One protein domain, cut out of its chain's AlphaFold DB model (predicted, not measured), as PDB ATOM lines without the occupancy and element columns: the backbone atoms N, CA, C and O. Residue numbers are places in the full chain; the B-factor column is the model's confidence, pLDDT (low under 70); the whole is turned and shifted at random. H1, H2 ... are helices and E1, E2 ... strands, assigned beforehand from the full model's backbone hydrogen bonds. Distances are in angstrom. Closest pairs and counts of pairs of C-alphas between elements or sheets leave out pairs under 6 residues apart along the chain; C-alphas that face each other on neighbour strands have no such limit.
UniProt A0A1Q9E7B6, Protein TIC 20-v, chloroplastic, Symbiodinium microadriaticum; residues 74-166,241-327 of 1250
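AT A GLANCE: This is residues 74 to 166 and 241 to 327 of the 1250 residues of the protein "Protein TIC 20-v, chloroplastic" of Symbiodinium microadriaticum (UniProt A0A1Q9E7B6). A three-stranded antiparallel sheet, E3, E7 and E6, makes a wall along one side, with the hairpin E4 and E5 meeting the last residue of E6 and a separate hairpin, E1 and E2, on another side; loops fill much of the rest, and the unnamed stretch 253 to 273 begins near the middle and loops out to one end. H1, H2 and H3 gather toward the opposite end, while H4 lies far from them and touches no helix. The printed part has 180 residues, with four named helices and seven named strands in the order H1 E1 E2 E3 H2 H3 E4 E5 E6 E7 H4; the class is mixed, with 72 residues, under half, in named elements. The whole is compact, with a radius of gyration of the C-alphas of 16.6 A and spans of 47 by 36 by 34 A.

HOW THE PARTS SIT: H1, residues 75 to 83, touches H3, residues 159 to 162; their closest C-alphas, of Leu 77 and Pro 160, are 5.5 A apart. E1, residues 93 to 97, and E2, residues 105 to 109, form an antiparallel hairpin, with N 106 and O 96 at 2.8 A. Both are apart from E3, residues 118 to 122, E6, residues 274 to 279, and E7, residues 283 to 288. E7 is the inner strand of that sheet: N 122 and O 284 are 2.8 A apart, and in the hairpin E6 and E7 N 275 and O 287 are 2.8 A apart. H2, residues 138 to 152, and H3 only just touch, with 3 pairs of C-alphas within 8 A, through residues 149 to 150 of H2 alone; the closest are Leu 150 and Ile 162, 7.1 A. E4, residues 241 to 243, and E5, residues 247 to 252, form an antiparallel hairpin, with N 241 and O 249 at 2.8 A. The closest C-alphas of E4 and E6, of Arg 242 and Asp 279, are 4.4 A apart; those of H2 and E5, of Met 138 and Arg 250, are 6.5 A apart. H4, residues 307 to 314, is apart from H2 and E6, among others. In H2 and H4 every O i to N i+4 pair is within hydrogen-bond range, in H1 4 of 5; H3 is too short for such a pair.

IN THESE COORDINATES: H1 begins at C-alpha 75, (182.151, 158.075, 163.502). H2, 21.4 A long, begins at C-alpha 138, (174.922, 138.688, 185.794). E5, E6 and E7 measure 16.5, 17.0 and 17.2 A. H4 ends at C-alpha 314, (163.678, 146.947, 174.644).

THE WHOLE: The C-alphas farthest apart, of Asp 155 and Ser 267, are 49.8 A apart. Residues 167 to 240 are not printed, and C-alphas 166 and 241 are 22.5 A apart across the cut. The links E3 to H2, E5 to E6 and E7 to H4 are long. The mean pLDDT of the printed part is 78.3; 42 residues are under 70, among them 262 to 271 and 317 to 327.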
ATOM      1  N   THR A  74     179.377 159.172 166.527       54.97
ATOM      2  CA  THR A  74     179.275 157.775 166.056       54.97
ATOM      3  C   THR A  74     180.333 157.386 165.018       54.97
ATOM      4  O   THR A  74     180.603 156.199 164.839       54.97
ATOM      5  N   THR A  75     180.987 158.351 164.359       55.28
ATOM      6  CA  THR A  75     182.151 158.075 163.502       55.28
ATOM      7  C   THR A  75     183.372 157.575 164.275       55.28
ATOM      8  O   THR A  75     184.175 156.858 163.687       55.28
ATOM      9  N   ASN A  76     183.489 157.879 165.573       72.12
ATOM     10  CA  ASN A  76     184.631 157.463 166.391       72.12
ATOM     11  C   ASN A  76     184.564 155.973 166.777       72.12
ATOM     12  O   ASN A  76     185.605 155.341 166.945       72.12
ATOM     13  N   LEU A  77     183.359 155.392 166.868       85.56
ATOM     14  CA  LEU A  77     183.157 153.990 167.258       85.56
ATOM     15  C   LEU A  77     183.782 153.008 166.255       85.56
ATOM     16  O   LEU A  77     184.426 152.040 166.650       85.56
ATOM     17  N   LEU A  78     183.608 153.261 164.952       86.31
ATOM     18  CA  LEU A  78     184.149 152.390 163.903       86.31
ATOM     19  C   LEU A  78     185.677 152.484 163.800       86.31
ATOM     20  O   LEU A  78     186.311 151.461 163.561       86.31
ATOM     21  N   SER A  79     186.269 153.666 164.017       85.75
ATOM     22  CA  SER A  79     187.730 153.815 164.064       85.75
ATOM     23  C   SER A  79     188.335 153.179 165.315       85.75
ATOM     24  O   SER A  79     189.323 152.467 165.200       85.75
ATOM     25  N   TRP A  80     187.708 153.345 166.483       90.31
ATOM     26  CA  TRP A  80     188.135 152.688 167.725       90.31
ATOM     27  C   TRP A  80     188.091 151.156 167.593       90.31
ATOM     28  O   TRP A  80     189.077 150.481 167.871       90.31
ATOM     29  N   LEU A  81     187.014 150.590 167.031       88.06
ATOM     30  CA  LEU A  81     186.949 149.149 166.746       88.06
ATOM     31  C   LEU A  81     187.995 148.668 165.717       88.06
ATOM     32  O   LEU A  81     188.334 147.487 165.730       88.06
ATOM     33  N   GLN A  82     188.518 149.534 164.840       88.19
ATOM     34  CA  GLN A  82     189.609 149.196 163.910       88.19
ATOM     35  C   GLN A  82     190.994 149.146 164.583       88.19
ATOM     36  O   GLN A  82     191.916 148.576 163.999       88.19
ATOM     37  N   GLU A  83     191.163 149.708 165.785       87.94
ATOM     38  CA  GLU A  83     192.440 149.700 166.517       87.94
ATOM     39  C   GLU A  83     192.720 148.345 167.196       87.94
ATOM     40  O   GLU A  83     193.883 147.977 167.387       87.94
ATOM     41  N   PHE A  84     191.682 147.555 167.495       87.75
ATOM     42  CA  PHE A  84     191.839 146.260 168.159       87.75
ATOM     43  C   PHE A  84     192.407 145.164 167.236       87.75
ATOM     44  O   PHE A  84     191.915 144.948 166.118       87.75
ATOM     45  N   PRO A  85     193.377 144.360 167.712       76.12
ATOM     46  CA  PRO A  85     193.871 143.217 166.960       76.12
ATOM     47  C   PRO A  85     192.752 142.188 166.731       76.12
ATOM     48  O   PRO A  85     192.037 141.789 167.643       76.12
ATOM     49  N   ASN A  86     192.656 141.688 165.496       81.62
ATOM     50  CA  ASN A  86     191.647 140.727 165.014       81.62
ATOM     51  C   ASN A  86     190.233 141.270 164.735       81.62
ATOM     52  O   ASN A  86     189.397 140.485 164.273       81.62
ATOM     53  N   ALA A  87     189.971 142.571 164.888       86.06
ATOM     54  CA  ALA A  87     188.778 143.188 164.307       86.06
ATOM     55  C   ALA A  87     188.766 143.026 162.770       86.06
ATOM     56  O   ALA A  87     189.809 143.115 162.114       86.06
ATOM     57  N   ARG A  88     187.602 142.725 162.170       86.06
ATOM     58  CA  ARG A  88     187.470 142.494 160.712       86.06
ATOM     59  C   ARG A  88     186.126 142.955 160.158       86.06
ATOM     60  O   ARG A  88     185.106 142.845 160.827       86.06
ATOM     61  N   GLY A  89     186.122 143.379 158.892       80.50
ATOM     62  CA  GLY A  89     184.912 143.657 158.098       80.50
ATOM     63  C   GLY A  89     184.311 145.062 158.255       80.50
ATOM     64  O   GLY A  89     183.459 145.440 157.453       80.50
ATOM     65  N   LEU A  90     184.798 145.845 159.222       83.81
ATOM     66  CA  LEU A  90     184.272 147.162 159.606       83.81
ATOM     67  C   LEU A  90     184.209 148.168 158.442       83.81
ATOM     68  O   LEU A  90     183.230 148.895 158.313       83.81
ATOM     69  N   ASP A  91     185.187 148.146 157.534       81.50
ATOM     70  CA  ASP A  91     185.262 149.017 156.347       81.50
ATOM     71  C   ASP A  91     184.046 148.868 155.401       81.50
ATOM     72  O   ASP A  91     183.751 149.745 154.585       81.50
ATOM     73  N   GLY A  92     183.338 147.735 155.492       81.88
ATOM     74  CA  GLY A  92     182.117 147.437 154.746       81.88
ATOM     75  C   GLY A  92     180.836 148.027 155.350       81.88
ATOM     76  O   GLY A  92     179.757 147.736 154.830       81.88
ATOM     77  N   LEU A  93     180.935 148.808 156.432       88.94
ATOM     78  CA  LEU A  93     179.819 149.251 157.273       88.94
ATOM     79  C   LEU A  93     179.768 150.778 157.438       88.94
ATOM     80  O   LEU A  93     180.756 151.486 157.244       88.94
ATOM     81  N   MET A  94     178.600 151.298 157.817       87.81
ATOM     82  CA  MET A  94     178.427 152.684 158.258       87.81
ATOM     83  C   MET A  94     177.255 152.826 159.234       87.81
ATOM     84  O   MET A  94     176.200 152.242 159.012       87.81
ATOM     85  N   ILE A  95     177.408 153.640 160.278       87.31
ATOM     86  CA  ILE A  95     176.327 153.945 161.231       87.31
ATOM     87  C   ILE A  95     175.537 155.160 160.725       87.31
ATOM     88  O   ILE A  95     176.127 156.146 160.269       87.31
ATOM     89  N   ARG A  96     174.203 155.094 160.770       83.62
ATOM     90  CA  ARG A  96     173.280 156.185 160.401       83.62
ATOM     91  C   ARG A  96     172.009 156.126 161.246       83.62
ATOM     92  O   ARG A  96     171.740 155.117 161.881       83.62
ATOM     93  N   GLN A  97     171.191 157.176 161.205       80.75
ATOM     94  CA  GLN A  97     169.803 157.066 161.658       80.75
ATOM     95  C   GLN A  97     169.063 156.029 160.795       80.75
ATOM     96  O   GLN A  97     169.191 156.070 159.566       80.75
ATOM     97  N   SER A  98     168.293 155.138 161.422       76.00
ATOM     98  CA  SER A  98     167.403 154.213 160.716       76.00
ATOM     99  C   SER A  98     166.327 154.971 159.926       76.00
ATOM    100  O   SER A  98     165.974 156.110 160.245       76.00
ATOM    101  N   ALA A  99     165.797 154.342 158.875       66.06
ATOM    102  CA  ALA A  99     164.682 154.890 158.099       66.06
ATOM    103  C   ALA A  99     163.312 154.682 158.778       66.06
ATOM    104  O   ALA A  99     162.328 155.299 158.363       66.06
ATOM    105  N   TYR A 100     163.246 153.818 159.794       63.12
ATOM    106  CA  TYR A 100     162.016 153.415 160.468       63.12
ATOM    107  C   TYR A 100     161.685 154.329 161.654       63.12
ATOM    108  O   TYR A 100     162.569 154.808 162.368       63.12
ATOM    109  N   ALA A 101     160.392 154.565 161.888       48.97
ATOM    110  CA  ALA A 101     159.938 155.312 163.056       48.97
ATOM    111  C   ALA A 101     160.282 154.529 164.336       48.97
ATOM    112  O   ALA A 101     159.927 153.365 164.464       48.97
ATOM    113  N   GLY A 102     161.009 155.158 165.264       56.91
ATOM    114  CA  GLY A 102     161.478 154.524 166.505       56.91
ATOM    115  C   GLY A 102     162.832 153.804 166.411       56.91
ATOM    116  O   GLY A 102     163.524 153.731 167.420       56.91
ATOM    117  N   GLY A 103     163.282 153.382 165.222       59.41
ATOM    118  CA  GLY A 103     164.495 152.560 165.017       59.41
ATOM    119  C   GLY A 103     165.859 153.229 165.274       59.41
ATOM    120  O   GLY A 103     166.876 152.724 164.812       59.41
ATOM    121  N   GLY A 104     165.903 154.380 165.954       76.69
ATOM    122  CA  GLY A 104     167.137 155.014 166.438       76.69
ATOM    123  C   GLY A 104     168.292 155.094 165.425       76.69
ATOM    124  O   GLY A 104     168.126 155.542 164.286       76.69
ATOM    125  N   LEU A 105     169.480 154.685 165.877       82.56
ATOM    126  CA  LEU A 105     170.656 154.446 165.040       82.56
ATOM    127  C   LEU A 105     170.648 152.994 164.541       82.56
ATOM    128  O   LEU A 105     170.375 152.090 165.322       82.56
ATOM    129  N   GLY A 106     171.013 152.794 163.277       84.56
ATOM    130  CA  GLY A 106     171.192 151.490 162.642       84.56
ATOM    131  C   GLY A 106     172.536 151.386 161.909       84.56
ATOM    132  O   GLY A 106     173.115 152.393 161.476       84.56
ATOM    133  N   VAL A 107     173.035 150.161 161.744       88.94
ATOM    134  CA  VAL A 107     174.217 149.854 160.920       88.94
ATOM    135  C   VAL A 107     173.784 149.553 159.483       88.94
ATOM    136  O   VAL A 107     172.845 148.802 159.263       88.94
ATOM    137  N   PHE A 108     174.477 150.107 158.489       89.50
ATOM    138  CA  PHE A 108     174.171 149.951 157.063       89.50
ATOM    139  C   PHE A 108     175.361 149.386 156.283       89.50
ATOM    140  O   PHE A 108     176.517 149.712 156.560       89.50
ATOM    141  N   ALA A 109     175.078 148.588 155.255       90.88
ATOM    142  CA  ALA A 109     176.082 148.006 154.371       90.88
ATOM    143  C   ALA A 109     176.606 149.027 153.338       90.88
ATOM    144  O   ALA A 109     175.831 149.627 152.592       90.88
ATOM    145  N   THR A 110     177.927 149.200 153.221       89.69
ATOM    146  CA  THR A 110     178.560 150.021 152.160       89.69
ATOM    147  C   THR A 110     178.916 149.206 150.913       89.69
ATOM    148  O   THR A 110     179.132 149.772 149.838       89.69
ATOM    149  N   ARG A 111     178.934 147.873 151.038       91.50
ATOM    150  CA  ARG A 111     179.187 146.887 149.979       91.50
ATOM    151  C   ARG A 111     178.115 145.797 149.986       91.50
ATOM    152  O   ARG A 111     177.394 145.649 150.964       91.50
ATOM    153  N   SER A 112     178.033 145.009 148.917       89.69
ATOM    154  CA  SER A 112     177.195 143.808 148.910       89.69
ATOM    155  C   SER A 112     177.824 142.683 149.738       89.69
ATOM    156  O   SER A 112     179.053 142.542 149.735       89.69
ATOM    157  N   PHE A 113     176.985 141.851 150.355       92.06
ATOM    158  CA  PHE A 113     177.381 140.623 151.052       92.06
ATOM    159  C   PHE A 113     176.587 139.421 150.524       92.06
ATOM    160  O   PHE A 113     175.410 139.534 150.167       92.06
ATOM    161  N   SER A 114     177.247 138.268 150.469       90.25
ATOM    162  CA  SER A 114     176.674 136.991 150.031       90.25
ATOM    163  C   SER A 114     176.092 136.214 151.222       90.25
ATOM    164  O   SER A 114     176.646 136.306 152.315       90.25
ATOM    165  N   PRO A 115     175.050 135.381 151.042       89.69
ATOM    166  CA  PRO A 115     174.604 134.459 152.089       89.69
ATOM    167  C   PRO A 115     175.759 133.582 152.607       89.69
ATOM    168  O   PRO A 115     176.491 132.980 151.820       89.69
ATOM    169  N   GLY A 116     175.925 133.520 153.928       86.12
ATOM    170  CA  GLY A 116     177.021 132.838 154.623       86.12
ATOM    171  C   GLY A 116     178.323 133.644 154.760       86.12
ATOM    172  O   GLY A 116     179.261 133.164 155.395       86.12
ATOM    173  N   GLU A 117     178.416 134.849 154.190       91.88
ATOM    174  CA  GLU A 117     179.616 135.689 154.270       91.88
ATOM    175  C   GLU A 117     179.776 136.327 155.662       91.88
ATOM    176  O   GLU A 117     178.803 136.769 156.275       91.88
ATOM    177  N   LEU A 118     181.014 136.407 156.166       91.50
ATOM    178  CA  LEU A 118     181.324 137.153 157.388       91.50
ATOM    179  C   LEU A 118     181.161 138.656 157.120       91.50
ATOM    180  O   LEU A 118     181.877 139.225 156.294       91.50
ATOM    181  N   VAL A 119     180.239 139.291 157.843       91.19
ATOM    182  CA  VAL A 119     179.962 140.727 157.746       91.19
ATOM    183  C   VAL A 119     180.986 141.501 158.566       91.19
ATOM    184  O   VAL A 119     181.722 142.320 158.018       91.19
ATOM    185  N   CYS A 120     181.105 141.172 159.854       92.62
ATOM    186  CA  CYS A 120     182.155 141.682 160.729       92.62
ATOM    187  C   CYS A 120     182.524 140.689 161.841       92.62
ATOM    188  O   CYS A 120     181.769 139.765 162.156       92.62
ATOM    189  N   ARG A 121     183.697 140.899 162.443       92.38
ATOM    190  CA  ARG A 121     184.139 140.245 163.680       92.38
ATOM    191  C   ARG A 121     184.679 141.286 164.650       92.38
ATOM    192  O   ARG A 121     185.447 142.159 164.243       92.38
ATOM    193  N   ILE A 122     184.298 141.132 165.911       93.06
ATOM    194  CA  ILE A 122     184.674 141.968 167.047       93.06
ATOM    195  C   ILE A 122     185.472 141.081 168.016       93.06
ATOM    196  O   ILE A 122     185.006 139.981 168.328       93.06
ATOM    197  N   PRO A 123     186.692 141.474 168.419       91.31
ATOM    198  CA  PRO A 123     187.540 140.659 169.288       91.31
ATOM    199  C   PRO A 123     187.004 140.619 170.724       91.31
ATOM    200  O   PRO A 123     186.236 141.491 171.123       91.31
ATOM    201  N   ALA A 124     187.423 139.610 171.496       89.12
ATOM    202  CA  ALA A 124     187.039 139.456 172.902       89.12
ATOM    203  C   ALA A 124     187.422 140.685 173.748       89.12
ATOM    204  O   ALA A 124     186.626 141.146 174.559       89.12
ATOM    205  N   ASP A 125     188.594 141.264 173.471       87.94
ATOM    206  CA  ASP A 125     189.148 142.440 174.154       87.94
ATOM    207  C   ASP A 125     188.264 143.703 174.034       87.94
ATOM    208  O   ASP A 125     188.396 144.626 174.829       87.94
ATOM    209  N   ALA A 126     187.353 143.751 173.051       89.25
ATOM    210  CA  ALA A 126     186.432 144.869 172.823       89.25
ATOM    211  C   ALA A 126     185.029 144.643 173.432       89.25
ATOM    212  O   ALA A 126     184.102 145.399 173.141       89.25
ATOM    213  N   LEU A 127     184.837 143.592 174.239       91.44
ATOM    214  CA  LEU A 127     183.561 143.250 174.874       91.44
ATOM    215  C   LEU A 127     183.551 143.694 176.341       91.44
ATOM    216  O   LEU A 127     184.487 143.393 177.078       91.44
ATOM    217  N   ILE A 128     182.463 144.323 176.801       92.25
ATOM    218  CA  ILE A 128     182.291 144.567 178.243       92.25
ATOM    219  C   ILE A 128     181.635 143.331 178.861       92.25
ATOM    220  O   ILE A 128     180.490 142.988 178.547       92.25
ATOM    221  N   LEU A 129     182.389 142.669 179.737       90.69
ATOM    222  CA  LEU A 129     181.996 141.495 180.515       90.69
ATOM    223  C   LEU A 129     181.713 141.903 181.974       90.69
ATOM    224  O   LEU A 129     182.279 142.890 182.442       90.69
ATOM    225  N   PRO A 130     180.869 141.167 182.720       86.31
ATOM    226  CA  PRO A 130     180.673 141.412 184.146       86.31
ATOM    227  C   PRO A 130     181.956 141.118 184.937       86.31
ATOM    228  O   PRO A 130     182.579 140.074 184.744       86.31
ATOM    229  N   GLY A 131     182.314 142.007 185.870       76.38
ATOM    230  CA  GLY A 131     183.535 141.893 186.682       76.38
ATOM    231  C   GLY A 131     183.633 140.637 187.564       76.38
ATOM    232  O   GLY A 131     184.739 140.235 187.918       76.38
ATOM    233  N   ASP A 132     182.505 139.990 187.875       76.50
ATOM    234  CA  ASP A 132     182.463 138.627 188.415       76.50
ATOM    235  C   ASP A 132     181.632 137.716 187.498       76.50
ATOM    236  O   ASP A 132     180.401 137.774 187.472       76.50
ATOM    237  N   LEU A 133     182.330 136.845 186.764       73.31
ATOM    238  CA  LEU A 133     181.751 135.833 185.873       73.31
ATOM    239  C   LEU A 133     181.029 134.694 186.624       73.31
ATOM    240  O   LEU A 133     180.372 133.875 185.983       73.31
ATOM    241  N   ALA A 134     181.156 134.621 187.954       67.12
ATOM    242  CA  ALA A 134     180.464 133.668 188.824       67.12
ATOM    243  C   ALA A 134     179.307 134.304 189.627       67.12
ATOM    244  O   ALA A 134     178.716 133.632 190.482       67.12
ATOM    245  N   SER A 135     178.956 135.568 189.352       66.25
ATOM    246  CA  SER A 135     177.802 136.236 189.963       66.25
ATOM    247  C   SER A 135     176.504 135.461 189.712       66.25
ATOM    248  O   SER A 135     176.259 134.948 188.619       66.25
ATOM    249  N   ARG A 136     175.617 135.421 190.717       60.59
ATOM    250  CA  ARG A 136     174.242 134.917 190.533       60.59
ATOM    251  C   ARG A 136     173.400 135.849 189.662       60.59
ATOM    252  O   ARG A 136     172.560 135.372 188.907       60.59
ATOM    253  N   ASP A 137     173.662 137.149 189.757       69.94
ATOM    254  CA  ASP A 137     172.949 138.209 189.054       69.94
ATOM    255  C   ASP A 137     173.915 138.854 188.049       69.94
ATOM    256  O   ASP A 137     174.624 139.822 188.344       69.94
ATOM    257  N   MET A 138     173.998 138.260 186.856       75.88
ATOM    258  CA  MET A 138     174.922 138.688 185.794       75.88
ATOM    259  C   MET A 138     174.586 140.092 185.270       75.88
ATOM    260  O   MET A 138     175.483 140.884 184.993       75.88
ATOM    261  N   ASP A 139     173.296 140.418 185.196       76.31
ATOM    262  CA  ASP A 139     172.771 141.723 184.790       76.31
ATOM    263  C   ASP A 139     173.262 142.842 185.730       76.31
ATOM    264  O   ASP A 139     173.671 143.909 185.269       76.31
ATOM    265  N   LEU A 140     173.303 142.571 187.044       75.62
ATOM    266  CA  LEU A 140     173.858 143.479 188.051       75.62
ATOM    267  C   LEU A 140     175.371 143.643 187.873       75.62
ATOM    268  O   LEU A 140     175.859 144.767 187.820       75.62
ATOM    269  N   ALA A 141     176.113 142.539 187.763       80.31
ATOM    270  CA  ALA A 141     177.572 142.577 187.642       80.31
ATOM    271  C   ALA A 141     178.043 143.277 186.345       80.31
ATOM    272  O   ALA A 141     179.087 143.937 186.327       80.31
ATOM    273  N   LEU A 142     177.253 143.189 185.269       86.06
ATOM    274  CA  LEU A 142     177.499 143.912 184.022       86.06
ATOM    275  C   LEU A 142     177.144 145.404 184.149       86.06
ATOM    276  O   LEU A 142     177.900 146.248 183.670       86.06
ATOM    277  N   ALA A 143     176.056 145.749 184.849       85.25
ATOM    278  CA  ALA A 143     175.711 147.140 185.150       85.25
ATOM    279  C   ALA A 143     176.730 147.812 186.095       85.25
ATOM    280  O   ALA A 143     177.047 148.983 185.904       85.25
ATOM    281  N   GLU A 144     177.299 147.081 187.063       83.00
ATOM    282  CA  GLU A 144     178.411 147.563 187.901       83.00
ATOM    283  C   GLU A 144     179.642 147.909 187.057       83.00
ATOM    284  O   GLU A 144     180.215 148.983 187.231       83.00
ATOM    285  N   THR A 145     179.996 147.049 186.097       87.69
ATOM    286  CA  THR A 145     181.138 147.280 185.194       87.69
ATOM    287  C   THR A 145     180.881 148.468 184.256       87.69
ATOM    288  O   THR A 145     181.747 149.318 184.061       87.69
ATOM    289  N   LEU A 146     179.661 148.604 183.723       88.94
ATOM    290  CA  LEU A 146     179.288 149.755 182.894       88.94
ATOM    291  C   LEU A 146     179.335 151.080 183.681       88.94
ATOM    292  O   LEU A 146     179.718 152.112 183.131       88.94
ATOM    293  N   LEU A 147     178.981 151.060 184.972       86.56
ATOM    294  CA  LEU A 147     179.077 152.222 185.860       86.56
ATOM    295  C   LEU A 147     180.524 152.566 186.243       86.56
ATOM    296  O   LEU A 147     180.836 153.755 186.350       86.56
ATOM    297  N   SER A 148     181.414 151.581 186.421       85.12
ATOM    298  CA  SER A 148     182.836 151.858 186.666       85.12
ATOM    299  C   SER A 148     183.506 152.483 185.443       85.12
ATOM    300  O   SER A 148     184.156 153.518 185.587       85.12
ATOM    301  N   GLU A 149     183.264 151.956 184.241       87.56
ATOM    302  CA  GLU A 149     183.803 152.543 183.006       87.56
ATOM    303  C   GLU A 149     183.241 153.948 182.735       87.56
ATOM    304  O   GLU A 149     183.996 154.869 182.418       87.56
ATOM    305  N   LEU A 150     181.941 154.176 182.977       85.38
ATOM    306  CA  LEU A 150     181.352 155.519 182.920       85.38
ATOM    307  C   LEU A 150     182.031 156.491 183.905       85.38
ATOM    308  O   LEU A 150     182.174 157.674 183.596       85.38
ATOM    309  N   SER A 151     182.455 156.014 185.082       81.88
ATOM    310  CA  SER A 151     183.132 156.839 186.094       81.88
ATOM    311  C   SER A 151     184.595 157.162 185.760       81.88
ATOM    312  O   SER A 151     185.082 158.208 186.183       81.88
ATOM    313  N   ALA A 152     185.269 156.320 184.968       81.75
ATOM    314  CA  ALA A 152     186.596 156.603 184.413       81.75
ATOM    315  C   ALA A 152     186.544 157.622 183.253       81.75
ATOM    316  O   ALA A 152     187.528 158.306 182.969       81.75
ATOM    317  N   GLY A 153     185.382 157.792 182.615       79.38
ATOM    318  CA  GLY A 153     185.107 158.911 181.716       79.38
ATOM    319  C   GLY A 153     185.993 158.912 180.469       79.38
ATOM    320  O   GLY A 153     185.816 158.078 179.589       79.38
ATOM    321  N   ALA A 154     186.914 159.875 180.370       72.88
ATOM    322  CA  ALA A 154     187.839 159.992 179.237       72.88
ATOM    323  C   ALA A 154     189.053 159.047 179.327       72.88
ATOM    324  O   ALA A 154     189.698 158.813 178.308       72.88
ATOM    325  N   ASP A 155     189.341 158.497 180.514       77.25
ATOM    326  CA  ASP A 155     190.443 157.553 180.741       77.25
ATOM    327  C   ASP A 155     190.012 156.078 180.546       77.25
ATOM    328  O   ASP A 155     190.840 155.176 180.645       77.25
ATOM    329  N   SER A 156     188.726 155.816 180.262       84.62
ATOM    330  CA  SER A 156     188.218 154.475 179.926       84.62
ATOM    331  C   SER A 156     188.572 154.089 178.489       84.62
ATOM    332  O   SER A 156     188.249 154.813 177.543       84.62
ATOM    333  N   GLU A 157     189.121 152.887 178.302       84.19
ATOM    334  CA  GLU A 157     189.337 152.302 176.971       84.19
ATOM    335  C   GLU A 157     188.015 152.107 176.200       84.19
ATOM    336  O   GLU A 157     188.021 152.107 174.972       84.19
ATOM    337  N   PHE A 158     186.872 152.024 176.895       88.25
ATOM    338  CA  PHE A 158     185.530 151.873 176.318       88.25
ATOM    339  C   PHE A 158     184.785 153.200 176.093       88.25
ATOM    340  O   PHE A 158     183.631 153.183 175.646       88.25
ATOM    341  N   ALA A 159     185.404 154.357 176.356       85.31
ATOM    342  CA  ALA A 159     184.750 155.663 176.240       85.31
ATOM    343  C   ALA A 159     184.047 155.911 174.880       85.31
ATOM    344  O   ALA A 159     182.904 156.381 174.903       85.31
ATOM    345  N   PRO A 160     184.614 155.548 173.705       86.62
ATOM    346  CA  PRO A 160     183.937 155.726 172.413       86.62
ATOM    347  C   PRO A 160     182.685 154.854 172.241       86.62
ATOM    348  O   PRO A 160     181.771 155.234 171.510       86.62
ATOM    349  N   TYR A 161     182.616 153.702 172.918       88.44
ATOM    350  CA  TYR A 161     181.414 152.870 172.948       88.44
ATOM    351  C   TYR A 161     180.365 153.429 173.909       88.44
ATOM    352  O   TYR A 161     179.209 153.586 173.519       88.44
ATOM    353  N   ILE A 162     180.759 153.820 175.121       87.00
ATOM    354  CA  ILE A 162     179.836 154.375 176.122       87.00
ATOM    355  C   ILE A 162     179.195 155.680 175.622       87.00
ATOM    356  O   ILE A 162     178.001 155.886 175.821       87.00
ATOM    357  N   GLN A 163     179.937 156.509 174.882       84.00
ATOM    358  CA  GLN A 163     179.414 157.708 174.208       84.00
ATOM    359  C   GLN A 163     178.460 157.404 173.034       84.00
ATOM    360  O   GLN A 163     177.728 158.290 172.604       84.00
ATOM    361  N   SER A 164     178.450 156.172 172.509       83.62
ATOM    362  CA  SER A 164     177.532 155.738 171.443       83.62
ATOM    363  C   SER A 164     176.212 155.145 171.959       83.62
ATOM    364  O   SER A 164     175.277 154.953 171.175       83.62
ATOM    365  N   LEU A 165     176.118 154.873 173.267       85.31
ATOM    366  CA  LEU A 165     174.889 154.423 173.918       85.31
ATOM    367  C   LEU A 165     173.869 155.576 174.021       85.31
ATOM    368  O   LEU A 165     174.257 156.733 174.191       85.31
ATOM    369  N   PRO A 166     172.554 155.291 173.947       76.88
ATOM    370  CA  PRO A 166     171.524 156.317 174.075       76.88
ATOM    371  C   PRO A 166     171.555 156.980 175.458       76.88
ATOM    372  O   PRO A 166     171.779 156.329 176.486       76.88
ATOM    373  N   LEU A 241     176.743 135.410 175.325       87.75
ATOM    374  CA  LEU A 241     177.923 134.731 174.794       87.75
ATOM    375  C   LEU A 241     178.040 133.324 175.382       87.75
ATOM    376  O   LEU A 241     177.586 133.055 176.495       87.75
ATOM    377  N   ARG A 242     178.700 132.423 174.652       85.50
ATOM    378  CA  ARG A 242     179.100 131.112 175.182       85.50
ATOM    379  C   ARG A 242     180.335 131.252 176.066       85.50
ATOM    380  O   ARG A 242     181.223 132.032 175.741       85.50
ATOM    381  N   ALA A 243     180.386 130.488 177.153       80.06
ATOM    382  CA  ALA A 243     181.524 130.433 178.063       80.06
ATOM    383  C   ALA A 243     181.832 128.971 178.420       80.06
ATOM    384  O   ALA A 243     181.185 128.367 179.279       80.06
ATOM    385  N   GLY A 244     182.817 128.386 177.735       70.00
ATOM    386  CA  GLY A 244     183.253 127.008 177.972       70.00
ATOM    387  C   GLY A 244     182.157 125.942 177.754       70.00
ATOM    388  O   GLY A 244     181.197 126.156 177.006       70.00
ATOM    389  N   PRO A 245     182.288 124.754 178.375       49.75
ATOM    390  CA  PRO A 245     181.328 123.664 178.225       49.75
ATOM    391  C   PRO A 245     180.056 123.912 179.057       49.75
ATOM    392  O   PRO A 245     179.928 123.423 180.175       49.75
ATOM    393  N   GLY A 246     179.101 124.649 178.483       57.00
ATOM    394  CA  GLY A 246     177.733 124.794 179.005       57.00
ATOM    395  C   GLY A 246     177.416 126.122 179.699       57.00
ATOM    396  O   GLY A 246     176.249 126.380 179.983       57.00
ATOM    397  N   GLY A 247     178.408 126.986 179.930       68.19
ATOM    398  CA  GLY A 247     178.181 128.330 180.462       68.19
ATOM    399  C   GLY A 247     177.627 129.297 179.410       68.19
ATOM    400  O   GLY A 247     177.985 129.237 178.229       68.19
ATOM    401  N   ALA A 248     176.786 130.227 179.860       78.56
ATOM    402  CA  ALA A 248     176.367 131.398 179.098       78.56
ATOM    403  C   ALA A 248     176.642 132.657 179.929       78.56
ATOM    404  O   ALA A 248     176.265 132.722 181.098       78.56
ATOM    405  N   VAL A 249     177.307 133.643 179.330       84.88
ATOM    406  CA  VAL A 249     177.695 134.907 179.971       84.88
ATOM    407  C   VAL A 249     177.034 136.051 179.220       84.88
ATOM    408  O   VAL A 249     177.159 136.155 178.000       84.88
ATOM    409  N   ARG A 250     176.333 136.920 179.947       86.69
ATOM    410  CA  ARG A 250     175.755 138.144 179.395       86.69
ATOM    411  C   ARG A 250     176.845 139.210 179.255       86.69
ATOM    412  O   ARG A 250     177.604 139.420 180.196       86.69
ATOM    413  N   ALA A 251     176.912 139.875 178.106       90.81
ATOM    414  CA  ALA A 251     177.937 140.866 177.780       90.81
ATOM    415  C   ALA A 251     177.367 142.014 176.937       90.81
ATOM    416  O   ALA A 251     176.386 141.824 176.217       90.81
ATOM    417  N   MET A 252     178.011 143.182 176.964       92.19
ATOM    418  CA  MET A 252     177.775 144.219 175.953       92.19
ATOM    419  C   MET A 252     178.684 143.968 174.748       92.19
ATOM    420  O   MET A 252     179.884 143.738 174.912       92.19
ATOM    421  N   VAL A 253     178.117 144.032 173.542       92.75
ATOM    422  CA  VAL A 253     178.831 143.777 172.283       92.75
ATOM    423  C   VAL A 253     178.723 145.023 171.396       92.75
ATOM    424  O   VAL A 253     177.714 145.165 170.697       92.75
ATOM    425  N   PRO A 254     179.727 145.923 171.411       90.75
ATOM    426  CA  PRO A 254     179.685 147.175 170.655       90.75
ATOM    427  C   PRO A 254     179.386 146.963 169.174       90.75
ATOM    428  O   PRO A 254     179.776 145.939 168.617       90.75
ATOM    429  N   LEU A 255     178.740 147.932 168.520       88.62
ATOM    430  CA  LEU A 255     178.339 147.920 167.100       88.62
ATOM    431  C   LEU A 255     177.285 146.856 166.738       88.62
ATOM    432  O   LEU A 255     176.421 147.133 165.909       88.62
ATOM    433  N   ILE A 256     177.318 145.665 167.336       89.56
ATOM    434  CA  ILE A 256     176.298 144.628 167.140       89.56
ATOM    435  C   ILE A 256     175.013 144.985 167.905       89.56
ATOM    436  O   ILE A 256     173.919 144.713 167.416       89.56
ATOM    437  N   ASP A 257     175.135 145.707 169.021       88.25
ATOM    438  CA  ASP A 257     174.042 146.364 169.750       88.25
ATOM    439  C   ASP A 257     173.382 147.549 169.004       88.25
ATOM    440  O   ASP A 257     172.407 148.127 169.488       88.25
ATOM    441  N   LEU A 258     173.903 147.917 167.825       87.81
ATOM    442  CA  LEU A 258     173.339 148.925 166.915       87.81
ATOM    443  C   LEU A 258     172.643 148.315 165.682       87.81
ATOM    444  O   LEU A 258     172.242 149.053 164.782       87.81
ATOM    445  N   LEU A 259     172.506 146.986 165.591       87.50
ATOM    446  CA  LEU A 259     171.621 146.370 164.598       87.50
ATOM    447  C   LEU A 259     170.188 146.390 165.120       87.50
ATOM    448  O   LEU A 259     169.935 145.898 166.211       87.50
ATOM    449  N   ASN A 260     169.244 146.875 164.314       83.69
ATOM    450  CA  ASN A 260     167.821 146.775 164.630       83.69
ATOM    451  C   ASN A 260     167.288 145.350 164.389       83.69
ATOM    452  O   ASN A 260     167.827 144.593 163.575       83.69
ATOM    453  N   THR A 261     166.183 144.994 165.046       75.12
ATOM    454  CA  THR A 261     165.381 143.812 164.689       75.12
ATOM    455  C   THR A 261     164.181 144.228 163.836       75.12
ATOM    456  O   THR A 261     163.561 145.260 164.091       75.12
ATOM    457  N   PHE A 262     163.829 143.417 162.838       67.25
ATOM    458  CA  PHE A 262     162.534 143.499 162.155       67.25
ATOM    459  C   PHE A 262     161.770 142.213 162.426       67.25
ATOM    460  O   PHE A 262     162.337 141.124 162.328       67.25
ATOM    461  N   VAL A 263     160.488 142.337 162.747       52.88
ATOM    462  CA  VAL A 263     159.608 141.210 163.077       52.88
ATOM    463  C   VAL A 263     158.778 140.886 161.815       52.88
ATOM    464  O   VAL A 263     158.350 141.820 161.132       52.88
ATOM    465  N   PRO A 264     158.676 139.617 161.368       43.59
ATOM    466  CA  PRO A 264     158.233 139.325 160.006       43.59
ATOM    467  C   PRO A 264     156.715 139.385 159.812       43.59
ATOM    468  O   PRO A 264     155.960 138.597 160.378       43.59
ATOM    469  N   VAL A 265     156.292 140.175 158.822       39.75
ATOM    470  CA  VAL A 265     155.011 139.967 158.128       39.75
ATOM    471  C   VAL A 265     154.939 138.508 157.646       39.75
ATOM    472  O   VAL A 265     155.814 138.055 156.905       39.75
ATOM    473  N   ALA A 266     153.886 137.786 158.043       37.78
ATOM    474  CA  ALA A 266     153.769 136.317 158.034       37.78
ATOM    475  C   ALA A 266     153.707 135.604 156.651       37.78
ATOM    476  O   ALA A 266     152.999 134.614 156.477       37.78
ATOM    477  N   SER A 267     154.408 136.096 155.623       35.47
ATOM    478  CA  SER A 267     154.452 135.486 154.278       35.47
ATOM    479  C   SER A 267     155.747 135.746 153.480       35.47
ATOM    480  O   SER A 267     155.753 135.633 152.253       35.47
ATOM    481  N   GLY A 268     156.859 136.073 154.153       38.00
ATOM    482  CA  GLY A 268     158.171 136.310 153.527       38.00
ATOM    483  C   GLY A 268     159.284 135.348 153.981       38.00
ATOM    484  O   GLY A 268     159.138 134.665 154.994       38.00
ATOM    485  N   PRO A 269     160.422 135.283 153.255       41.47
ATOM    486  CA  PRO A 269     161.665 134.719 153.788       41.47
ATOM    487  C   PRO A 269     162.197 135.578 154.952       41.47
ATOM    488  O   PRO A 269     161.777 136.723 155.109       41.47
ATOM    489  N   ALA A 270     163.128 135.031 155.744       48.72
ATOM    490  CA  ALA A 270     163.637 135.649 156.974       48.72
ATOM    491  C   ALA A 270     163.966 137.151 156.822       48.72
ATOM    492  O   ALA A 270     164.740 137.550 155.950       48.72
ATOM    493  N   CYS A 271     163.350 137.959 157.684       60.94
ATOM    494  CA  CYS A 271     163.387 139.424 157.679       60.94
ATOM    495  C   CYS A 271     164.680 140.019 158.260       60.94
ATOM    496  O   CYS A 271     165.027 141.155 157.933       60.94
ATOM    497  N   TRP A 272     165.401 139.263 159.092       73.19
ATOM    498  CA  TRP A 272     166.756 139.605 159.511       73.19
ATOM    499  C   TRP A 272     167.758 139.160 158.440       73.19
ATOM    500  O   TRP A 272     167.692 138.036 157.931       73.19
ATOM    501  N   ASN A 273     168.700 140.034 158.085       84.44
ATOM    502  CA  ASN A 273     169.716 139.724 157.075       84.44
ATOM    503  C   ASN A 273     171.060 139.267 157.664       84.44
ATOM    504  O   ASN A 273     171.881 138.736 156.917       84.44
ATOM    505  N   CYS A 274     171.255 139.369 158.981       87.38
ATOM    506  CA  CYS A 274     172.452 138.931 159.696       87.38
ATOM    507  C   CYS A 274     172.130 137.975 160.858       87.38
ATOM    508  O   CYS A 274     171.085 138.073 161.493       87.38
ATOM    509  N   GLN A 275     173.063 137.074 161.175       88.19
ATOM    510  CA  GLN A 275     173.031 136.173 162.329       88.19
ATOM    511  C   GLN A 275     174.267 136.388 163.213       88.19
ATOM    512  O   GLN A 275     175.397 136.421 162.719       88.19
ATOM    513  N   PHE A 276     174.038 136.506 164.519       89.50
ATOM    514  CA  PHE A 276     175.053 136.608 165.562       89.50
ATOM    515  C   PHE A 276     175.579 135.230 165.985       89.50
ATOM    516  O   PHE A 276     174.832 134.255 166.098       89.50
ATOM    517  N   SER A 277     176.873 135.161 166.284       88.38
ATOM    518  CA  SER A 277     177.496 134.045 166.995       88.38
ATOM    519  C   SER A 277     178.671 134.567 167.822       88.38
ATOM    520  O   SER A 277     179.605 135.109 167.235       88.38
ATOM    521  N   GLY A 278     178.647 134.395 169.147       85.56
ATOM    522  CA  GLY A 278     179.696 134.898 170.038       85.56
ATOM    523  C   GLY A 278     180.098 133.919 171.142       85.56
ATOM    524  O   GLY A 278     179.291 133.117 171.617       85.56
ATOM    525  N   ASP A 279     181.366 134.004 171.530       87.12
ATOM    526  CA  ASP A 279     182.022 133.191 172.558       87.12
ATOM    527  C   ASP A 279     182.999 134.095 173.323       87.12
ATOM    528  O   ASP A 279     183.698 134.891 172.688       87.12
ATOM    529  N   VAL A 280     183.038 133.999 174.654       84.94
ATOM    530  CA  VAL A 280     183.860 134.867 175.516       84.94
ATOM    531  C   VAL A 280     185.339 134.809 175.118       84.94
ATOM    532  O   VAL A 280     185.975 135.855 175.031       84.94
ATOM    533  N   ASP A 281     185.865 133.629 174.773       83.50
ATOM    534  CA  ASP A 281     187.285 133.461 174.422       83.50
ATOM    535  C   ASP A 281     187.618 133.913 172.987       83.50
ATOM    536  O   ASP A 281     188.782 134.142 172.650       83.50
ATOM    537  N   SER A 282     186.622 133.992 172.095       83.00
ATOM    538  CA  SER A 282     186.852 134.204 170.654       83.00
ATOM    539  C   SER A 282     186.338 135.545 170.117       83.00
ATOM    540  O   SER A 282     186.720 135.953 169.012       83.00
ATOM    541  N   GLY A 283     185.504 136.240 170.888       86.50
ATOM    542  CA  GLY A 283     184.790 137.436 170.465       86.50
ATOM    543  C   GLY A 283     183.459 137.126 169.768       86.50
ATOM    544  O   GLY A 283     182.935 136.007 169.822       86.50
ATOM    545  N   ALA A 284     182.909 138.132 169.092       90.81
ATOM    546  CA  ALA A 284     181.638 138.056 168.377       90.81
ATOM    547  C   ALA A 284     181.830 138.090 166.853       90.81
ATOM    548  O   ALA A 284     182.572 138.911 166.315       90.81
ATOM    549  N   GLU A 285     181.114 137.228 166.135       92.31
ATOM    550  CA  GLU A 285     181.041 137.204 164.673       92.31
ATOM    551  C   GLU A 285     179.605 137.432 164.193       92.31
ATOM    552  O   GLU A 285     178.665 136.804 164.687       92.31
ATOM    553  N   LEU A 286     179.458 138.276 163.173       92.06
ATOM    554  CA  LEU A 286     178.201 138.556 162.486       92.06
ATOM    555  C   LEU A 286     178.285 138.038 161.045       92.06
ATOM    556  O   LEU A 286     179.221 138.378 160.316       92.06
ATOM    557  N   LYS A 287     177.329 137.210 160.618       92.12
ATOM    558  CA  LYS A 287     177.326 136.558 159.293       92.12
ATOM    559  C   LYS A 287     176.032 136.851 158.541       92.12
ATOM    560  O   LYS A 287     174.962 136.824 159.140       92.12
ATOM    561  N   ALA A 288     176.118 137.103 157.238       90.00
ATOM    562  CA  ALA A 288     174.951 137.364 156.403       90.00
ATOM    563  C   ALA A 288     174.122 136.080 156.213       90.00
ATOM    564  O   ALA A 288     174.661 135.022 155.891       90.00
ATOM    565  N   VAL A 289     172.807 136.170 156.397       86.06
ATOM    566  CA  VAL A 289     171.834 135.079 156.203       86.06
ATOM    567  C   VAL A 289     171.235 135.140 154.798       86.06
ATOM    568  O   VAL A 289     171.037 134.112 154.153       86.06
ATOM    569  N   SER A 290     170.984 136.353 154.306       84.56
ATOM    570  CA  SER A 290     170.438 136.646 152.981       84.56
ATOM    571  C   SER A 290     171.427 137.481 152.150       84.56
ATOM    572  O   SER A 290     172.545 137.759 152.583       84.56
ATOM    573  N   GLN A 291     171.063 137.821 150.910       87.75
ATOM    574  CA  GLN A 291     171.896 138.677 150.062       87.75
ATOM    575  C   GLN A 291     171.650 140.149 150.410       87.75
ATOM    576  O   GLN A 291     170.532 140.633 150.250       87.75
ATOM    577  N   ILE A 292     172.703 140.857 150.816       88.75
ATOM    578  CA  ILE A 292     172.644 142.258 151.261       88.75
ATOM    579  C   ILE A 292     173.214 143.161 150.162       88.75
ATOM    580  O   ILE A 292     174.250 142.831 149.574       88.75
ATOM    581  N   GLN A 293     172.566 144.291 149.873       88.06
ATOM    582  CA  GLN A 293     172.995 145.281 148.881       88.06
ATOM    583  C   GLN A 293     173.628 146.529 149.530       88.06
ATOM    584  O   GLN A 293     173.358 146.846 150.689       88.06
ATOM    585  N   PRO A 294     174.461 147.292 148.788       89.38
ATOM    586  CA  PRO A 294     174.994 148.564 149.268       89.38
ATOM    587  C   PRO A 294     173.874 149.584 149.529       89.38
ATOM    588  O   PRO A 294     173.213 150.041 148.595       89.38
ATOM    589  N   GLY A 295     173.717 149.992 150.786       83.38
ATOM    590  CA  GLY A 295     172.674 150.904 151.256       83.38
ATOM    591  C   GLY A 295     171.568 150.248 152.086       83.38
ATOM    592  O   GLY A 295     170.762 150.991 152.642       83.38
ATOM    593  N   ASP A 296     171.549 148.919 152.205       85.81
ATOM    594  CA  ASP A 296     170.608 148.199 153.070       85.81
ATOM    595  C   ASP A 296     171.005 148.327 154.554       85.81
ATOM    596  O   ASP A 296     172.190 148.420 154.892       85.81
ATOM    597  N   GLU A 297     170.008 148.320 155.443       86.94
ATOM    598  CA  GLU A 297     170.191 148.268 156.900       86.94
ATOM    599  C   GLU A 297     170.499 146.826 157.332       86.94
ATOM    600  O   GLU A 297     169.890 145.878 156.830       86.94
ATOM    601  N   LEU A 298     171.459 146.642 158.236       88.44
ATOM    602  CA  LEU A 298     171.803 145.348 158.812       88.44
ATOM    603  C   LEU A 298     170.919 145.064 160.021       88.44
ATOM    604  O   LEU A 298     170.822 145.888 160.929       88.44
ATOM    605  N   THR A 299     170.323 143.876 160.051       86.38
ATOM    606  CA  THR A 299     169.357 143.499 161.083       86.38
ATOM    607  C   THR A 299     169.571 142.102 161.631       86.38
ATOM    608  O   THR A 299     169.992 141.183 160.924       86.38
ATOM    609  N   HIS A 300     169.268 141.955 162.918       85.25
ATOM    610  CA  HIS A 300     169.452 140.732 163.689       85.25
ATOM    611  C   HIS A 300     168.207 140.442 164.532       85.25
ATOM    612  O   HIS A 300     167.657 141.349 165.149       85.25
ATOM    613  N   LEU A 301     167.786 139.177 164.603       78.88
ATOM    614  CA  LEU A 301     166.693 138.756 165.479       78.88
ATOM    615  C   LEU A 301     167.162 138.766 166.942       78.88
ATOM    616  O   LEU A 301     167.930 137.893 167.340       78.88
ATOM    617  N   TYR A 302     166.716 139.736 167.748       75.06
ATOM    618  CA  TYR A 302     167.107 139.837 169.166       75.06
ATOM    619  C   TYR A 302     166.813 138.546 169.941       75.06
ATOM    620  O   TYR A 302     167.683 138.021 170.633       75.06
ATOM    621  N   SER A 303     165.584 138.042 169.827       65.81
ATOM    622  CA  SER A 303     165.124 136.780 170.413       65.81
ATOM    623  C   SER A 303     163.692 136.469 169.955       65.81
ATOM    624  O   SER A 303     162.991 137.339 169.438       65.81
ATOM    625  N   GLU A 304     163.261 135.222 170.145       69.25
ATOM    626  CA  GLU A 304     161.898 134.744 169.868       69.25
ATOM    627  C   GLU A 304     160.926 135.170 170.993       69.25
ATOM    628  O   GLU A 304     160.411 134.339 171.734       69.25
ATOM    629  N   LEU A 305     160.742 136.484 171.180       66.94
ATOM    630  CA  LEU A 305     159.934 137.071 172.258       66.94
ATOM    631  C   LEU A 305     158.570 137.587 171.778       66.94
ATOM    632  O   LEU A 305     158.439 138.130 170.680       66.94
ATOM    633  N   SER A 306     157.571 137.511 172.661       66.31
ATOM    634  CA  SER A 306     156.275 138.170 172.476       66.31
ATOM    635  C   SER A 306     156.397 139.696 172.547       66.31
ATOM    636  O   SER A 306     157.318 140.239 173.163       66.31
ATOM    637  N   SER A 307     155.436 140.417 171.970       70.00
ATOM    638  CA  SER A 307     155.440 141.884 171.897       70.00
ATOM    639  C   SER A 307     155.445 142.540 173.280       70.00
ATOM    640  O   SER A 307     156.053 143.592 173.469       70.00
ATOM    641  N   ALA A 308     154.833 141.893 174.278       63.09
ATOM    642  CA  ALA A 308     154.889 142.332 175.672       63.09
ATOM    643  C   ALA A 308     156.299 142.208 176.283       63.09
ATOM    644  O   ALA A 308     156.711 143.080 177.047       63.09
ATOM    645  N   ALA A 309     157.052 141.159 175.940       65.69
ATOM    646  CA  ALA A 309     158.426 140.966 176.406       65.69
ATOM    647  C   ALA A 309     159.434 141.841 175.635       65.69
ATOM    648  O   ALA A 309     160.366 142.371 176.242       65.69
ATOM    649  N   LEU A 310     159.211 142.065 174.333       72.06
ATOM    650  CA  LEU A 310     159.958 143.049 173.541       72.06
ATOM    651  C   LEU A 310     159.823 144.453 174.144       72.06
ATOM    652  O   LEU A 310     160.827 145.125 174.370       72.06
ATOM    653  N   TRP A 311     158.608 144.861 174.517       72.44
ATOM    654  CA  TRP A 311     158.392 146.140 175.191       72.44
ATOM    655  C   TRP A 311     159.056 146.214 176.571       72.44
ATOM    656  O   TRP A 311     159.638 147.241 176.920       72.44
ATOM    657  N   ALA A 312     159.024 145.118 177.335       67.38
ATOM    658  CA  ALA A 312     159.567 145.065 178.689       67.38
ATOM    659  C   ALA A 312     161.106 145.171 178.776       67.38
ATOM    660  O   ALA A 312     161.582 145.768 179.738       67.38
ATOM    661  N   SER A 313     161.855 144.604 177.813       71.12
ATOM    662  CA  SER A 313     163.335 144.682 177.741       71.12
ATOM    663  C   SER A 313     163.865 145.781 176.815       71.12
ATOM    664  O   SER A 313     164.963 146.281 177.029       71.12
ATOM    665  N   TYR A 314     163.147 146.115 175.737       75.62
ATOM    666  CA  TYR A 314     163.678 146.947 174.644       75.62
ATOM    667  C   TYR A 314     162.873 148.234 174.405       75.62
ATOM    668  O   TYR A 314     163.268 149.054 173.578       75.62
ATOM    669  N   GLY A 315     161.753 148.442 175.109       71.81
ATOM    670  CA  GLY A 315     160.970 149.681 175.047       71.81
ATOM    671  C   GLY A 315     160.211 149.931 173.735       71.81
ATOM    672  O   GLY A 315     159.757 151.052 173.508       71.81
ATOM    673  N   PHE A 316     160.046 148.920 172.873       72.81
ATOM    674  CA  PHE A 316     159.293 149.023 171.614       72.81
ATOM    675  C   PHE A 316     158.257 147.897 171.452       72.81
ATOM    676  O   PHE A 316     158.371 146.835 172.058       72.81
ATOM    677  N   VAL A 317     157.247 148.141 170.613       67.62
ATOM    678  CA  VAL A 317     156.201 147.186 170.205       67.62
ATOM    679  C   VAL A 317     156.091 147.256 168.672       67.62
ATOM    680  O   VAL A 317     156.175 148.369 168.147       67.62
ATOM    681  N   PRO A 318     155.917 146.138 167.939       62.22
ATOM    682  CA  PRO A 318     155.600 146.165 166.504       62.22
ATOM    683  C   PRO A 318     154.272 146.889 166.213       62.22
ATOM    684  O   PRO A 318     153.341 146.811 167.015       62.22
ATOM    685  N   ASP A 319     154.158 147.583 165.075       53.16
ATOM    686  CA  ASP A 319     152.976 148.411 164.769       53.16
ATOM    687  C   ASP A 319     151.699 147.565 164.545       53.16
ATOM    688  O   ASP A 319     150.597 148.024 164.870       53.16
ATOM    689  N   GLU A 320     151.819 146.319 164.059       50.28
ATOM    690  CA  GLU A 320     150.726 145.334 164.076       50.28
ATOM    691  C   GLU A 320     151.130 144.009 164.767       50.28
ATOM    692  O   GLU A 320     152.182 143.444 164.473       50.28
ATOM    693  N   PRO A 321     150.275 143.414 165.629       44.22
ATOM    694  CA  PRO A 321     150.608 142.177 166.347       44.22
ATOM    695  C   PRO A 321     150.725 140.935 165.444       44.22
ATOM    696  O   PRO A 321     151.241 139.917 165.885       44.22
ATOM    697  N   MET A 322     150.280 141.003 164.180       41.19
ATOM    698  CA  MET A 322     150.501 139.935 163.187       41.19
ATOM    699  C   MET A 322     151.851 140.052 162.453       41.19
ATOM    700  O   MET A 322     152.112 139.294 161.520       41.19
ATOM    701  N   GLU A 323     152.710 140.991 162.861       53.50
ATOM    702  CA  GLU A 323     154.120 141.047 162.460       53.50
ATOM    703  C   GLU A 323     155.020 140.230 163.406       53.50
ATOM    704  O   GLU A 323     156.200 140.057 163.112       53.50
ATOM    705  N   ASN A 324     154.490 139.693 164.518       63.94
ATOM    706  CA  ASN A 324     155.238 138.827 165.429       63.94
ATOM    707  C   ASN A 324     154.757 137.360 165.396       63.94
ATOM    708  O   ASN A 324     153.761 137.035 166.039       63.94
ATOM    709  N   PRO A 325     155.479 136.431 164.736       58.72
ATOM    710  CA  PRO A 325     155.156 135.000 164.774       58.72
ATOM    711  C   PRO A 325     155.538 134.343 166.113       58.72
ATOM    712  O   PRO A 325     155.183 133.195 166.364       58.72
ATOM    713  N   HIS A 326     156.269 135.059 166.976       63.59
ATOM    714  CA  HIS A 326     156.598 134.645 168.340       63.59
ATOM    715  C   HIS A 326     155.660 135.297 169.371       63.59
ATOM    716  O   HIS A 326     155.957 135.314 170.567       63.59
ATOM    717  N   GLU A 327     154.514 135.838 168.934       65.06
ATOM    718  CA  GLU A 327     153.482 136.284 169.862       65.06
ATOM    719  C   GLU A 327     152.934 135.080 170.637       65.06
ATOM    720  O   GLU A 327     152.517 134.072 170.063       65.06
TER     721      GLU A 327